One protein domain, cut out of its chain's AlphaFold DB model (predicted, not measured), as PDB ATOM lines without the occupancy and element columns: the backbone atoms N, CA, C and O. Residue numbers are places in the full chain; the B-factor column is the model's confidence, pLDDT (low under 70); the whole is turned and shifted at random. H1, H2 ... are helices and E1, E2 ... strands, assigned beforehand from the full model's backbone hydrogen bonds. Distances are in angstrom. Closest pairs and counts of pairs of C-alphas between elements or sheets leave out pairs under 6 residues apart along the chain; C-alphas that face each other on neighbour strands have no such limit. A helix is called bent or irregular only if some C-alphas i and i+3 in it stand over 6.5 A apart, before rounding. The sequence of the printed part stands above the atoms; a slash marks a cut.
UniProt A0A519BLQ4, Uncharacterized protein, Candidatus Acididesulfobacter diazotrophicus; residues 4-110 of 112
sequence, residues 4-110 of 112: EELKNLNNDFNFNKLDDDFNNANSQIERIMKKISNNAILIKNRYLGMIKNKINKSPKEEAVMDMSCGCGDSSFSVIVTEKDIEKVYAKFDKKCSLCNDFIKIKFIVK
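What this domain is: This is residues 4 to 110 of the 112 residues of an uncharacterized protein of Candidatus Acididesulfobacter diazotrophicus (UniProt A0A519BLQ4). A small head, made of the three-stranded sheet E2, E1, E3 with the short helix H3 packed on it, stands at one end of a very long helical arm, H2. Residues 4 to 43 stick out from the head: the short helix H1 at the far tip, its link, and residues 15 to 43 of H2. The printed part has 107 residues with three named helices and three named strands, in the order H1, H2, E1, E2, H3, E3. The sheet is antiparallel throughout, and the class is mixed, helices and strands. The whole is extended, with a radius of gyration of the C-alphas of 24.9 A and spans of 87 by 32 by 15 A, the length coming from the arm.

Where its parts are: In the sheet, E1 is residues 62 to 68, 19.3 A long, E2 is residues 76 to 81, 16.5 A, and E3 is residues 104 to 108, 13.0 A, ending at C-alpha 108 (111.347, -9.219, 234.503). H3, residues 82 to 91, is 15.3 A long and only just irregular: C-alphas 83 and 86 are 6.9 A apart. H2, residues 15 to 55, runs 60.0 A from C-alpha 15 at (115.641, -54.992, 270.672) to C-alpha 55 at (114.834, -3.187, 240.440). H1 is residues 4 to 9, beginning at C-alpha 4 (116.509, -75.976, 273.735).

How they stand to each other: E1 is the inner strand, and E2 and E3 are the edge strands. E1 and E2 form an antiparallel hairpin, with N 65 and O 78 2.8 A apart, within hydrogen-bond range. E1 and E3 are antiparallel at 155 degrees, with N 66 and O 106 2.8 A apart, also within range. E2, H3 and E3 make a split strand-helix-strand unit, two strands running the same way with a helix between them along the chain and E1 between them in the sheet; its crossover is right-handed. H3 is on the sheet at a height of 7.4 A, and only just over none of the strands: 2 of its 10 C-alphas fall on E2 and 2 on E1. H2 only grazes the sheet, with residues 48 to 55. With those residues alone it touches H3, the C-alphas of Lys 52 and Glu 82 being closest at 5.5 A; the two run opposite ways at a shallow tilt of 32 degrees. H1 is apart from H2. Every O i to N i+4 pair is within hydrogen-bond range in H1 and H2; in H3 it is 4 of 6.

The domain as a whole: The C-alphas farthest apart are those of Glu 4 and Pro 59, 88.3 A. Without residues 4 to 43 the body spans 37 by 22 by 14 A. The printed part has no cut. The link from H3 to E3, 12 residues, is long. The mean pLDDT of the printed part is 77.6, with 27 residues under 70, among them residues 4 to 23 and 91 to 94.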
ATOM      1  N   GLU A   4     115.353 -76.810 273.389       56.47
ATOM      2  CA  GLU A   4     116.509 -75.976 273.735       56.47
ATOM      3  C   GLU A   4     117.016 -75.129 272.558       56.47
ATOM      4  O   GLU A   4     117.411 -73.983 272.773       56.47
ATOM      5  N   GLU A   5     116.912 -75.605 271.312       52.97
ATOM      6  CA  GLU A   5     117.315 -74.822 270.129       52.97
ATOM      7  C   GLU A   5     116.409 -73.596 269.924       52.97
ATOM      8  O   GLU A   5     116.877 -72.509 269.583       52.97
ATOM      9  N   LEU A   6     115.111 -73.732 270.221       50.62
ATOM     10  CA  LEU A   6     114.132 -72.639 270.145       50.62
ATOM     11  C   LEU A   6     114.324 -71.568 271.232       50.62
ATOM     12  O   LEU A   6     113.964 -70.412 271.018       50.62
ATOM     13  N   LYS A   7     114.901 -71.919 272.389       50.56
ATOM     14  CA  LYS A   7     115.213 -70.947 273.452       50.56
ATOM     15  C   LYS A   7     116.469 -70.134 273.141       50.56
ATOM     16  O   LYS A   7     116.514 -68.959 273.491       50.56
ATOM     17  N   ASN A   8     117.440 -70.720 272.440       50.81
ATOM     18  CA  ASN A   8     118.670 -70.023 272.057       50.81
ATOM     19  C   ASN A   8     118.473 -69.041 270.890       50.81
ATOM     20  O   ASN A   8     119.126 -68.007 270.866       50.81
ATOM     21  N   LEU A   9     117.515 -69.281 269.987       49.75
ATOM     22  CA  LEU A   9     117.172 -68.336 268.909       49.75
ATOM     23  C   LEU A   9     116.493 -67.042 269.401       49.75
ATOM     24  O   LEU A   9     116.575 -66.016 268.730       49.75
ATOM     25  N   ASN A  10     115.842 -67.067 270.570       47.25
ATOM     26  CA  ASN A  10     115.144 -65.906 271.135       47.25
ATOM     27  C   ASN A  10     116.045 -64.962 271.952       47.25
ATOM     28  O   ASN A  10     115.608 -63.860 272.276       47.25
ATOM     29  N   ASN A  11     117.282 -65.355 272.277       50.97
ATOM     30  CA  ASN A  11     118.190 -64.549 273.107       50.97
ATOM     31  C   ASN A  11     119.136 -63.630 272.313       50.97
ATOM     32  O   ASN A  11     119.761 -62.760 272.914       50.97
ATOM     33  N   ASP A  12     119.205 -63.763 270.985       52.31
ATOM     34  CA  ASP A  12     120.106 -62.955 270.144       52.31
ATOM     35  C   ASP A  12     119.433 -61.728 269.500       52.31
ATOM     36  O   ASP A  12     120.104 -60.881 268.902       52.31
ATOM     37  N   PHE A  13     118.114 -61.562 269.652       53.88
ATOM     38  CA  PHE A  13     117.409 -60.357 269.208       53.88
ATOM     39  C   PHE A  13     117.467 -59.264 270.282       53.88
ATOM     40  O   PHE A  13     116.591 -59.124 271.135       53.88
ATOM     41  N   ASN A  14     118.530 -58.461 270.237       59.03
ATOM     42  CA  ASN A  14     118.699 -57.311 271.121       59.03
ATOM     43  C   ASN A  14     117.863 -56.113 270.627       59.03
ATOM     44  O   ASN A  14     118.364 -55.246 269.909       59.03
ATOM     45  N   PHE A  15     116.584 -56.071 271.013       57.41
ATOM     46  CA  PHE A  15     115.641 -54.992 270.672       57.41
ATOM     47  C   PHE A  15     116.151 -53.592 271.050       57.41
ATOM     48  O   PHE A  15     115.956 -52.653 270.286       57.41
ATOM     49  N   ASN A  16     116.904 -53.463 272.148       59.34
ATOM     50  CA  ASN A  16     117.478 -52.177 272.566       59.34
ATOM     51  C   ASN A  16     118.474 -51.623 271.534       59.34
ATOM     52  O   ASN A  16     118.523 -50.423 271.293       59.34
ATOM     53  N   LYS A  17     119.238 -52.504 270.874       65.94
ATOM     54  CA  LYS A  17     120.187 -52.105 269.827       65.94
ATOM     55  C   LYS A  17     119.471 -51.634 268.555       65.94
ATOM     56  O   LYS A  17     119.930 -50.699 267.910       65.94
ATOM     57  N   LEU A  18     118.340 -52.259 268.217       61.00
ATOM     58  CA  LEU A  18     117.492 -51.848 267.090       61.00
ATOM     59  C   LEU A  18     116.870 -50.464 267.322       61.00
ATOM     60  O   LEU A  18     116.859 -49.647 266.402       61.00
ATOM     61  N   ASP A  19     116.408 -50.186 268.542       61.38
ATOM     62  CA  ASP A  19     115.859 -48.876 268.903       61.38
ATOM     63  C   ASP A  19     116.937 -47.780 268.895       61.38
ATOM     64  O   ASP A  19     116.702 -46.684 268.380       61.38
ATOM     65  N   ASP A  20     118.145 -48.070 269.388       68.06
ATOM     66  CA  ASP A  20     119.275 -47.135 269.356       68.06
ATOM     67  C   ASP A  20     119.719 -46.806 267.919       68.06
ATOM     68  O   ASP A  20     119.921 -45.634 267.577       68.06
ATOM     69  N   ASP A  21     119.810 -47.817 267.049       65.00
ATOM     70  CA  ASP A  21     120.163 -47.641 265.637       65.00
ATOM     71  C   ASP A  21     119.079 -46.845 264.877       65.00
ATOM     72  O   ASP A  21     119.397 -45.955 264.078       65.00
ATOM     73  N   PHE A  22     117.796 -47.090 265.171       64.81
ATOM     74  CA  PHE A  22     116.665 -46.357 264.592       64.81
ATOM     75  C   PHE A  22     116.616 -44.891 265.051       64.81
ATOM     76  O   PHE A  22     116.453 -43.975 264.236       64.81
ATOM     77  N   ASN A  23     116.824 -44.639 266.345       65.31
ATOM     78  CA  ASN A  23     116.880 -43.288 266.906       65.31
ATOM     79  C   ASN A  23     118.073 -42.492 266.354       65.31
ATOM     80  O   ASN A  23     117.944 -41.306 266.029       65.31
ATOM     81  N   ASN A  24     119.222 -43.145 266.166       70.06
ATOM     82  CA  ASN A  24     120.387 -42.536 265.534       70.06
ATOM     83  C   ASN A  24     120.099 -42.170 264.065       70.06
ATOM     84  O   ASN A  24     120.374 -41.038 263.657       70.06
ATOM     85  N   ALA A  25     119.465 -43.059 263.293       67.56
ATOM     86  CA  ALA A  25     119.073 -42.787 261.907       67.56
ATOM     87  C   ALA A  25     118.099 -41.600 261.787       67.56
ATOM     88  O   ALA A  25     118.332 -40.697 260.976       67.56
ATOM     89  N   ASN A  26     117.069 -41.527 262.637       74.31
ATOM     90  CA  ASN A  26     116.149 -40.383 262.670       74.31
ATOM     91  C   ASN A  26     116.876 -39.073 262.997       74.31
ATOM     92  O   ASN A  26     116.677 -38.070 262.312       74.31
ATOM     93  N   SER A  27     117.800 -39.090 263.963       78.75
ATOM     94  CA  SER A  27     118.597 -37.906 264.306       78.75
ATOM     95  C   SER A  27     119.480 -37.422 263.141       78.75
ATOM     96  O   SER A  27     119.703 -36.219 262.963       78.75
ATOM     97  N   GLN A  28     119.970 -38.341 262.301       79.44
ATOM     98  CA  GLN A  28     120.732 -38.005 261.098       79.44
ATOM     99  C   GLN A  28     119.831 -37.424 260.006       79.44
ATOM    100  O   GLN A  28     120.193 -36.407 259.406       79.44
ATOM    101  N   ILE A  29     118.650 -38.011 259.788       79.94
ATOM    102  CA  ILE A  29     117.643 -37.494 258.854       79.94
ATOM    103  C   ILE A  29     117.224 -36.079 259.261       79.94
ATOM    104  O   ILE A  29     117.235 -35.181 258.421       79.94
ATOM    105  N   GLU A  30     116.948 -35.831 260.541       77.38
ATOM    106  CA  GLU A  30     116.614 -34.495 261.046       77.38
ATOM    107  C   GLU A  30     117.736 -33.482 260.795       77.38
ATOM    108  O   GLU A  30     117.489 -32.367 260.325       77.38
ATOM    109  N   ARG A  31     118.997 -33.863 261.043       76.81
ATOM    110  CA  ARG A  31     120.156 -33.006 260.739       76.81
ATOM    111  C   ARG A  31     120.264 -32.699 259.246       76.81
ATOM    112  O   ARG A  31     120.579 -31.562 258.887       76.81
ATOM    113  N   ILE A  32     120.006 -33.679 258.381       78.19
ATOM    114  CA  ILE A  32     119.997 -33.502 256.923       78.19
ATOM    115  C   ILE A  32     118.854 -32.568 256.512       78.19
ATOM    116  O   ILE A  32     119.101 -31.581 255.820       78.19
ATOM    117  N   MET A  33     117.634 -32.800 256.998       72.69
ATOM    118  CA  MET A  33     116.466 -31.955 256.727       72.69
ATOM    119  C   MET A  33     116.682 -30.513 257.187       72.69
ATOM    120  O   MET A  33     116.350 -29.568 256.464       72.69
ATOM    121  N   LYS A  34     117.316 -30.318 258.347       80.75
ATOM    122  CA  LYS A  34     117.691 -28.991 258.849       80.75
ATOM    123  C   LYS A  34     118.706 -28.303 257.934       80.75
ATOM    124  O   LYS A  34     118.542 -27.125 257.620       80.75
ATOM    125  N   LYS A  35     119.727 -29.024 257.454       80.00
ATOM    126  CA  LYS A  35     120.694 -28.494 256.473       80.00
ATOM    127  C   LYS A  35     120.018 -28.119 255.152       80.00
ATOM    128  O   LYS A  35     120.265 -27.029 254.645       80.00
ATOM    129  N   ILE A  36     119.145 -28.980 254.624       76.06
ATOM    130  CA  ILE A  36     118.379 -28.720 253.394       76.06
ATOM    131  C   ILE A  36     117.516 -27.466 253.560       76.06
ATOM    132  O   ILE A  36     117.540 -26.585 252.703       76.06
ATOM    133  N   SER A  37     116.816 -27.347 254.689       76.88
ATOM    134  CA  SER A  37     115.968 -26.192 254.997       76.88
ATOM    135  C   SER A  37     116.773 -24.892 255.067       76.88
ATOM    136  O   SER A  37     116.413 -23.904 254.427       76.88
ATOM    137  N   ASN A  38     117.913 -24.898 255.763       80.56
ATOM    138  CA  ASN A  38     118.800 -23.735 255.841       80.56
ATOM    139  C   ASN A  38     119.349 -23.339 254.464       80.56
ATOM    140  O   ASN A  38     119.370 -22.158 254.118       80.56
ATOM    141  N   ASN A  39     119.739 -24.317 253.647       79.75
ATOM    142  CA  ASN A  39     120.215 -24.062 252.290       79.75
ATOM    143  C   ASN A  39     119.112 -23.467 251.404       79.75
ATOM    144  O   ASN A  39     119.377 -22.536 250.645       79.75
ATOM    145  N   ALA A  40     117.870 -23.941 251.532       76.12
ATOM    146  CA  ALA A  40     116.731 -23.376 250.812       76.12
ATOM    147  C   ALA A  40     116.488 -21.903 251.189       76.12
ATOM    148  O   ALA A  40     116.259 -21.071 250.309       76.12
ATOM    149  N   ILE A  41     116.611 -21.560 252.477       80.56
ATOM    150  CA  ILE A  41     116.516 -20.172 252.960       80.56
ATOM    151  C   ILE A  41     117.631 -19.306 252.355       80.56
ATOM    152  O   ILE A  41     117.360 -18.214 251.854       80.56
ATOM    153  N   LEU A  42     118.875 -19.793 252.349       82.38
ATOM    154  CA  LEU A  42     120.015 -19.061 251.788       82.38
ATOM    155  C   LEU A  42     119.854 -18.791 250.286       82.38
ATOM    156  O   LEU A  42     120.070 -17.665 249.835       82.38
ATOM    157  N   ILE A  43     119.439 -19.801 249.514       82.19
ATOM    158  CA  ILE A  43     119.212 -19.667 248.068       82.19
ATOM    159  C   ILE A  43     118.098 -18.653 247.794       82.19
ATOM    160  O   ILE A  43     118.277 -17.765 246.956       82.19
ATOM    161  N   LYS A  44     116.985 -18.735 248.536       83.38
ATOM    162  CA  LYS A  44     115.887 -17.764 248.455       83.38
ATOM    163  C   LYS A  44     116.396 -16.340 248.686       83.38
ATOM    164  O   LYS A  44     116.157 -15.470 247.853       83.38
ATOM    165  N   ASN A  45     117.113 -16.105 249.783       84.75
ATOM    166  CA  ASN A  45     117.595 -14.768 250.136       84.75
ATOM    167  C   ASN A  45     118.545 -14.205 249.074       84.75
ATOM    168  O   ASN A  45     118.434 -13.037 248.703       84.75
ATOM    169  N   ARG A  46     119.433 -15.044 248.527       86.50
ATOM    170  CA  ARG A  46     120.328 -14.643 247.438       86.50
ATOM    171  C   ARG A  46     119.549 -14.241 246.187       86.50
ATOM    172  O   ARG A  46     119.834 -13.197 245.605       86.50
ATOM    173  N   TYR A  47     118.562 -15.041 245.790       84.19
ATOM    174  CA  TYR A  47     117.735 -14.763 244.617       84.19
ATOM    175  C   TYR A  47     116.926 -13.468 244.779       84.19
ATOM    176  O   TYR A  47     116.948 -12.611 243.896       84.19
ATOM    177  N   LEU A  48     116.283 -13.279 245.935       85.56
ATOM    178  CA  LEU A  48     115.544 -12.054 246.246       85.56
ATOM    179  C   LEU A  48     116.459 -10.825 246.249       85.56
ATOM    180  O   LEU A  48     116.112  -9.813 245.645       85.56
ATOM    181  N   GLY A  49     117.649 -10.924 246.847       88.69
ATOM    182  CA  GLY A  49     118.637  -9.844 246.830       88.69
ATOM    183  C   GLY A  49     119.069  -9.454 245.414       88.69
ATOM    184  O   GLY A  49     119.199  -8.270 245.111       88.69
ATOM    185  N   MET A  50     119.224 -10.428 244.510       88.62
ATOM    186  CA  MET A  50     119.519 -10.148 243.100       88.62
ATOM    187  C   MET A  50     118.384  -9.387 242.409       88.62
ATOM    188  O   MET A  50     118.662  -8.445 241.669       88.62
ATOM    189  N   ILE A  51     117.126  -9.767 242.645       87.94
ATOM    190  CA  ILE A  51     115.970  -9.082 242.050       87.94
ATOM    191  C   ILE A  51     115.861  -7.653 242.588       87.94
ATOM    192  O   ILE A  51     115.780  -6.721 241.791       87.94
ATOM    193  N   LYS A  52     115.922  -7.475 243.913       90.44
ATOM    194  CA  LYS A  52     115.878  -6.155 244.562       90.44
ATOM    195  C   LYS A  52     116.946  -5.220 243.999       90.44
ATOM    196  O   LYS A  52     116.638  -4.126 243.542       90.44
ATOM    197  N   ASN A  53     118.184  -5.703 243.905       90.38
ATOM    198  CA  ASN A  53     119.283  -4.931 243.330       90.38
ATOM    199  C   ASN A  53     119.051  -4.539 241.867       90.38
ATOM    200  O   ASN A  53     119.496  -3.472 241.456       90.38
ATOM    201  N   LYS A  54     118.408  -5.392 241.059       88.25
ATOM    202  CA  LYS A  54     118.098  -5.050 239.664       88.25
ATOM    203  C   LYS A  54     116.981  -4.015 239.565       88.25
ATOM    204  O   LYS A  54     117.088  -3.100 238.761       88.25
ATOM    205  N   ILE A  55     115.950  -4.137 240.392       89.56
ATOM    206  CA  ILE A  55     114.834  -3.187 240.440       89.56
ATOM    207  C   ILE A  55     115.323  -1.807 240.847       89.56
ATOM    208  O   ILE A  55     115.048  -0.850 240.137       89.56
ATOM    209  N   ASN A  56     116.147  -1.714 241.888       89.19
ATOM    210  CA  ASN A  56     116.694  -0.436 242.359       89.19
ATOM    211  C   ASN A  56     117.644   0.221 241.345       89.19
ATOM    212  O   ASN A  56     117.936   1.406 241.443       89.19
ATOM    213  N   LYS A  57     118.151  -0.546 240.374       88.19
ATOM    214  CA  LYS A  57     118.942  -0.035 239.245       88.19
ATOM    215  C   LYS A  57     118.095   0.283 238.014       88.19
ATOM    216  O   LYS A  57     118.622   0.836 237.053       88.19
ATOM    217  N   SER A  58     116.821  -0.104 238.008       87.00
ATOM    218  CA  SER A  58     115.913   0.171 236.901       87.00
ATOM    219  C   SER A  58     115.437   1.629 236.946       87.00
ATOM    220  O   SER A  58     115.253   2.166 238.037       87.00
ATOM    221  N   PRO A  59     115.167   2.272 235.794       86.06
ATOM    222  CA  PRO A  59     114.776   3.685 235.755       86.06
ATOM    223  C   PRO A  59     113.496   4.022 236.529       86.06
ATOM    224  O   PRO A  59     113.295   5.170 236.908       86.06
ATOM    225  N   LYS A  60     112.609   3.038 236.703       87.12
ATOM    226  CA  LYS A  60     111.311   3.202 237.367       87.12
ATOM    227  C   LYS A  60     111.249   2.557 238.746       87.12
ATOM    228  O   LYS A  60     110.209   2.627 239.377       87.12
ATOM    229  N   GLU A  61     112.328   1.919 239.202       90.69
ATOM    230  CA  GLU A  61     112.341   1.158 240.461       90.69
ATOM    231  C   GLU A  61     111.236   0.081 240.539       90.69
ATOM    232  O   GLU A  61     110.683  -0.228 241.598       90.69
ATOM    233  N   GLU A  62     110.939  -0.545 239.395       90.44
ATOM    234  CA  GLU A  62     109.842  -1.501 239.212       90.44
ATOM    235  C   GLU A  62     110.312  -2.784 238.501       90.44
ATOM    236  O   GLU A  62     111.213  -2.773 237.658       90.44
ATOM    237  N   ALA A  63     109.640  -3.905 238.777       89.44
ATOM    238  CA  ALA A  63     109.689  -5.111 237.950       89.44
ATOM    239  C   ALA A  63     108.288  -5.553 237.539       89.44
ATOM    240  O   ALA A  63     107.317  -5.387 238.272       89.44
ATOM    241  N   VAL A  64     108.202  -6.210 236.387       89.56
ATOM    242  CA  VAL A  64     107.043  -7.025 236.042       89.56
ATOM    243  C   VAL A  64     107.220  -8.385 236.694       89.56
ATOM    244  O   VAL A  64     108.161  -9.116 236.387       89.56
ATOM    245  N   MET A  65     106.311  -8.735 237.588       88.56
ATOM    246  CA  MET A  65     106.139 -10.110 238.010       88.56
ATOM    247  C   MET A  65     105.175 -10.798 237.052       88.56
ATOM    248  O   MET A  65     104.030 -10.379 236.922       88.56
ATOM    249  N   ASP A  66     105.629 -11.885 236.453       88.06
ATOM    250  CA  ASP A  66     104.815 -12.797 235.669       88.06
ATOM    251  C   ASP A  66     104.576 -14.089 236.453       88.06
ATOM    252  O   ASP A  66     105.514 -14.720 236.952       88.06
ATOM    253  N   MET A  67     103.311 -14.470 236.574       85.00
ATOM    254  CA  MET A  67     102.890 -15.693 237.237       85.00
ATOM    255  C   MET A  67     102.171 -16.548 236.227       85.00
ATOM    256  O   MET A  67     101.221 -16.098 235.600       85.00
ATOM    257  N   SER A  68     102.632 -17.782 236.072       86.06
ATOM    258  CA  SER A  68     102.085 -18.714 235.096       86.06
ATOM    259  C   SER A  68     101.794 -20.056 235.742       86.06
ATOM    260  O   SER A  68     102.615 -20.617 236.473       86.06
ATOM    261  N   CYS A  69     100.605 -20.570 235.456       85.62
ATOM    262  CA  CYS A  69     100.203 -21.923 235.806       85.62
ATOM    263  C   CYS A  69     100.381 -22.853 234.594       85.62
ATOM    264  O   CYS A  69     100.241 -22.407 233.456       85.62
ATOM    265  N   GLY A  70     100.632 -24.146 234.827       78.44
ATOM    266  CA  GLY A  70     100.678 -25.167 233.773       78.44
ATOM    267  C   GLY A  70      99.405 -25.248 232.920       78.44
ATOM    268  O   GLY A  70      99.507 -25.474 231.718       78.44
ATOM    269  N   CYS A  71      98.226 -24.984 233.499       84.12
ATOM    270  CA  CYS A  71      96.950 -24.981 232.773       84.12
ATOM    271  C   CYS A  71      96.624 -23.662 232.052       84.12
ATOM    272  O   CYS A  71      95.603 -23.578 231.383       84.12
ATOM    273  N   GLY A  72      97.448 -22.618 232.195       76.62
ATOM    274  CA  GLY A  72      97.241 -21.326 231.533       76.62
ATOM    275  C   GLY A  72      96.206 -20.405 232.196       76.62
ATOM    276  O   GLY A  72      96.476 -19.209 232.283       76.62
ATOM    277  N   ASP A  73      95.114 -20.937 232.753       73.12
ATOM    278  CA  ASP A  73      93.965 -20.153 233.260       73.12
ATOM    279  C   ASP A  73      94.287 -19.163 234.389       73.12
ATOM    280  O   ASP A  73      93.605 -18.157 234.561       73.12
ATOM    281  N   SER A  74      95.324 -19.431 235.185       67.88
ATOM    282  CA  SER A  74      95.726 -18.569 236.309       67.88
ATOM    283  C   SER A  74      96.969 -17.729 236.006       67.88
ATOM    284  O   SER A  74      97.691 -17.366 236.935       67.88
ATOM    285  N   SER A  75      97.261 -17.465 234.726       78.06
ATOM    286  CA  SER A  75      98.461 -16.716 234.338       78.06
ATOM    287  C   SER A  75      98.193 -15.215 234.260       78.06
ATOM    288  O   SER A  75      97.301 -14.780 233.536       78.06
ATOM    289  N   PHE A  76      98.963 -14.414 234.992       83.81
ATOM    290  CA  PHE A  76      98.831 -12.962 234.979       83.81
ATOM    291  C   PHE A  76     100.145 -12.261 235.310       83.81
ATOM    292  O   PHE A  76     100.989 -12.781 236.042       83.81
ATOM    293  N   SER A  77     100.288 -11.044 234.788       88.44
ATOM    294  CA  SER A  77     101.443 -10.190 235.036       88.44
ATOM    295  C   SER A  77     101.043  -8.928 235.797       88.44
ATOM    296  O   SER A  77     100.032  -8.301 235.486       88.44
ATOM    297  N   VAL A  78     101.850  -8.533 236.778       88.75
ATOM    298  CA  VAL A  78     101.636  -7.323 237.587       88.75
ATOM    299  C   VAL A  78     102.942  -6.575 237.801       88.75
ATOM    300  O   VAL A  78     104.015  -7.172 237.858       88.75
ATOM    301  N   ILE A  79     102.851  -5.256 237.921       90.44
ATOM    302  CA  ILE A  79     103.988  -4.404 238.271       90.44
ATOM    303  C   ILE A  79     104.173  -4.452 239.787       90.44
ATOM    304  O   ILE A  79     103.205  -4.334 240.538       90.44
ATOM    305  N   VAL A  80     105.411  -4.650 240.229       90.69
ATOM    306  CA  VAL A  80     105.791  -4.740 241.640       90.69
ATOM    307  C   VAL A  80     107.028  -3.893 241.916       90.69
ATOM    308  O   VAL A  80     107.921  -3.786 241.075       90.69
ATOM    309  N   THR A  81     107.098  -3.328 243.117       92.00
ATOM    310  CA  THR A  81     108.269  -2.590 243.613       92.00
ATOM    311  C   THR A  81     109.108  -3.457 244.555       92.00
ATOM    312  O   THR A  81     108.693  -4.552 244.951       92.00
ATOM    313  N   GLU A  82     110.272  -2.962 244.993       89.19
ATOM    314  CA  GLU A  82     111.129  -3.656 245.972       89.19
ATOM    315  C   GLU A  82     110.362  -4.097 247.238       89.19
ATOM    316  O   GLU A  82     110.572  -5.200 247.756       89.19
ATOM    317  N   LYS A  83     109.428  -3.258 247.710       89.94
ATOM    318  CA  LYS A  83     108.636  -3.485 248.931       89.94
ATOM    319  C   LYS A  83     107.602  -4.605 248.784       89.94
ATOM    320  O   LYS A  83     107.151  -5.159 249.791       89.94
ATOM    321  N   ASP A  84     107.221  -4.933 247.555       89.56
ATOM    322  CA  ASP A  84     106.162  -5.900 247.269       89.56
ATOM    323  C   ASP A  84     106.712  -7.318 247.109       89.56
ATOM    324  O   ASP A  84     106.053  -8.283 247.495       89.56
ATOM    325  N   ILE A  85     107.941  -7.455 246.610       85.19
ATOM    326  CA  ILE A  85     108.540  -8.737 246.205       85.19
ATOM    327  C   ILE A  85     108.543  -9.773 247.324       85.19
ATOM    328  O   ILE A  85     108.214 -10.933 247.086       85.19
ATOM    329  N   GLU A  86     108.904  -9.387 248.548       83.56
ATOM    330  CA  GLU A  86     108.934 -10.331 249.670       83.56
ATOM    331  C   GLU A  86     107.533 -10.787 250.070       83.56
ATOM    332  O   GLU A  86     107.316 -11.978 250.301       83.56
ATOM    333  N   LYS A  87     106.570  -9.857 250.104       84.56
ATOM    334  CA  LYS A  87     105.166 -10.155 250.419       84.56
ATOM    335  C   LYS A  87     104.571 -11.087 249.376       84.56
ATOM    336  O   LYS A  87     103.866 -12.030 249.714       84.56
ATOM    337  N   VAL A  88     104.871 -10.814 248.116       79.88
ATOM    338  CA  VAL A  88     104.456 -11.610 246.973       79.88
ATOM    339  C   VAL A  88     105.069 -13.005 247.060       79.88
ATOM    340  O   VAL A  88     104.333 -13.983 247.126       79.88
ATOM    341  N   TYR A  89     106.392 -13.120 247.184       78.19
ATOM    342  CA  TYR A  89     107.070 -14.415 247.278       78.19
ATOM    343  C   TYR A  89     106.574 -15.256 248.468       78.19
ATOM    344  O   TYR A  89     106.524 -16.477 248.377       78.19
ATOM    345  N   ALA A  90     106.209 -14.622 249.589       76.44
ATOM    346  CA  ALA A  90     105.677 -15.309 250.767       76.44
ATOM    347  C   ALA A  90     104.214 -15.765 250.622       76.44
ATOM    348  O   ALA A  90     103.838 -16.762 251.230       76.44
ATOM    349  N   LYS A  91     103.389 -15.043 249.854       68.25
ATOM    350  CA  LYS A  91     101.960 -15.353 249.677       68.25
ATOM    351  C   LYS A  91     101.695 -16.500 248.708       68.25
ATOM    352  O   LYS A  91     100.626 -17.100 248.773       68.25
ATOM    353  N   PHE A  92     102.625 -16.790 247.804       63.47
ATOM    354  CA  PHE A  92     102.413 -17.829 246.806       63.47
ATOM    355  C   PHE A  92     102.837 -19.192 247.327       63.47
ATOM    356  O   PHE A  92     103.985 -19.622 247.184       63.47
ATOM    357  N   ASP A  93     101.858 -19.898 247.886       58.06
ATOM    358  CA  ASP A  93     101.971 -21.327 248.112       58.06
ATOM    359  C   ASP A  93     101.712 -22.070 246.798       58.06
ATOM    360  O   ASP A  93     100.590 -22.333 246.383       58.06
ATOM    361  N   LYS A  94     102.826 -22.284 246.107       67.81
ATOM    362  CA  LYS A  94     103.226 -23.321 245.156       67.81
ATOM    363  C   LYS A  94     102.244 -23.912 244.146       67.81
ATOM    364  O   LYS A  94     102.777 -24.236 243.100       67.81
ATOM    365  N   LYS A  95     100.930 -24.078 244.345       77.81
ATOM    366  CA  LYS A  95     100.073 -24.868 243.435       77.81
ATOM    367  C   LYS A  95      98.774 -24.180 243.009       77.81
ATOM    368  O   LYS A  95      98.104 -23.538 243.806       77.81
ATOM    369  N   CYS A  96      98.407 -24.342 241.742       82.06
ATOM    370  CA  CYS A  96      97.141 -23.860 241.199       82.06
ATOM    371  C   CYS A  96      95.960 -24.664 241.753       82.06
ATOM    372  O   CYS A  96      96.003 -25.890 241.774       82.06
ATOM    373  N   SER A  97      94.879 -23.988 242.142       82.31
ATOM    374  CA  SER A  97      93.662 -24.633 242.656       82.31
ATOM    375  C   SER A  97      92.904 -25.452 241.607       82.31
ATOM    376  O   SER A  97      92.112 -26.313 241.978       82.31
ATOM    377  N   LEU A  98      93.137 -25.194 240.318       85.62
ATOM    378  CA  LEU A  98      92.438 -25.857 239.216       85.62
ATOM    379  C   LEU A  98      93.139 -27.146 238.781       85.62
ATOM    380  O   LEU A  98      92.502 -28.191 238.702       85.62
ATOM    381  N   CYS A  99      94.447 -27.091 238.512       87.38
ATOM    382  CA  CYS A  99      95.197 -28.244 237.999       87.38
ATOM    383  C   CYS A  99      96.209 -28.833 238.990       87.38
ATOM    384  O   CYS A  99      96.882 -29.804 238.660       87.38
ATOM    385  N   ASN A 100      96.336 -28.267 240.197       84.94
ATOM    386  CA  ASN A 100      97.284 -28.703 241.230       84.94
ATOM    387  C   ASN A 100      98.773 -28.646 240.805       84.94
ATOM    388  O   ASN A 100      99.643 -29.148 241.524       84.94
ATOM    389  N   ASP A 101      99.083 -28.015 239.665       84.56
ATOM    390  CA  ASP A 101     100.451 -27.800 239.185       84.56
ATOM    391  C   ASP A 101     101.130 -26.633 239.873       84.56
ATOM    392  O   ASP A 101     100.484 -25.715 240.380       84.56
ATOM    393  N   PHE A 102     102.462 -26.634 239.805       83.50
ATOM    394  CA  PHE A 102     103.249 -25.564 240.379       83.50
ATOM    395  C   PHE A 102     103.088 -24.228 239.641       83.50
ATOM    396  O   PHE A 102     103.310 -24.153 238.430       83.50
ATOM    397  N   ILE A 103     102.788 -23.155 240.380       81.81
ATOM    398  CA  ILE A 103     102.795 -21.788 239.839       81.81
ATOM    399  C   ILE A 103     104.248 -21.337 239.681       81.81
ATOM    400  O   ILE A 103     105.024 -21.309 240.640       81.81
ATOM    401  N   LYS A 104     104.623 -20.973 238.455       82.81
ATOM    402  CA  LYS A 104     105.941 -20.428 238.129       82.81
ATOM    403  C   LYS A 104     105.894 -18.912 238.247       82.81
ATOM    404  O   LYS A 104     105.062 -18.272 237.610       82.81
ATOM    405  N   ILE A 105     106.822 -18.351 239.016       82.38
ATOM    406  CA  ILE A 105     106.980 -16.904 239.189       82.38
ATOM    407  C   ILE A 105     108.263 -16.469 238.486       82.38
ATOM    408  O   ILE A 105     109.330 -17.044 238.717       82.38
ATOM    409  N   LYS A 106     108.166 -15.448 237.639       84.88
ATOM    410  CA  LYS A 106     109.300 -14.806 236.972       84.88
ATOM    411  C   LYS A 106     109.255 -13.310 237.244       84.88
ATOM    412  O   LYS A 106     108.198 -12.702 237.168       84.88
ATOM    413  N   PHE A 107     110.405 -12.711 237.525       85.50
ATOM    414  CA  PHE A 107     110.540 -11.261 237.644       85.50
ATOM    415  C   PHE A 107     111.350 -10.747 236.457       85.50
ATOM    416  O   PHE A 107     112.483 -11.181 236.241       85.50
ATOM    417  N   ILE A 108     110.758  -9.843 235.684       86.44
ATOM    418  CA  ILE A 108     111.347  -9.219 234.503       86.44
ATOM    419  C   ILE A 108     111.500  -7.735 234.806       86.44
ATOM    420  O   ILE A 108     110.520  -7.026 235.029       86.44
ATOM    421  N   VAL A 109     112.737  -7.257 234.816       80.00
ATOM    422  CA  VAL A 109     113.022  -5.826 234.931       80.00
ATOM    423  C   VAL A 109     112.968  -5.244 233.525       80.00
ATOM    424  O   VAL A 109     113.639  -5.756 232.631       80.00
ATOM    425  N   LYS A 110     112.130  -4.225 233.307       68.38
ATOM    426  CA  LYS A 110     112.103  -3.516 232.024       68.38
ATOM    427  C   LYS A 110     113.309  -2.584 231.975       68.38
ATOM    428  O   LYS A 110     113.307  -1.529 232.603       68.38
TER     429      LYS A 110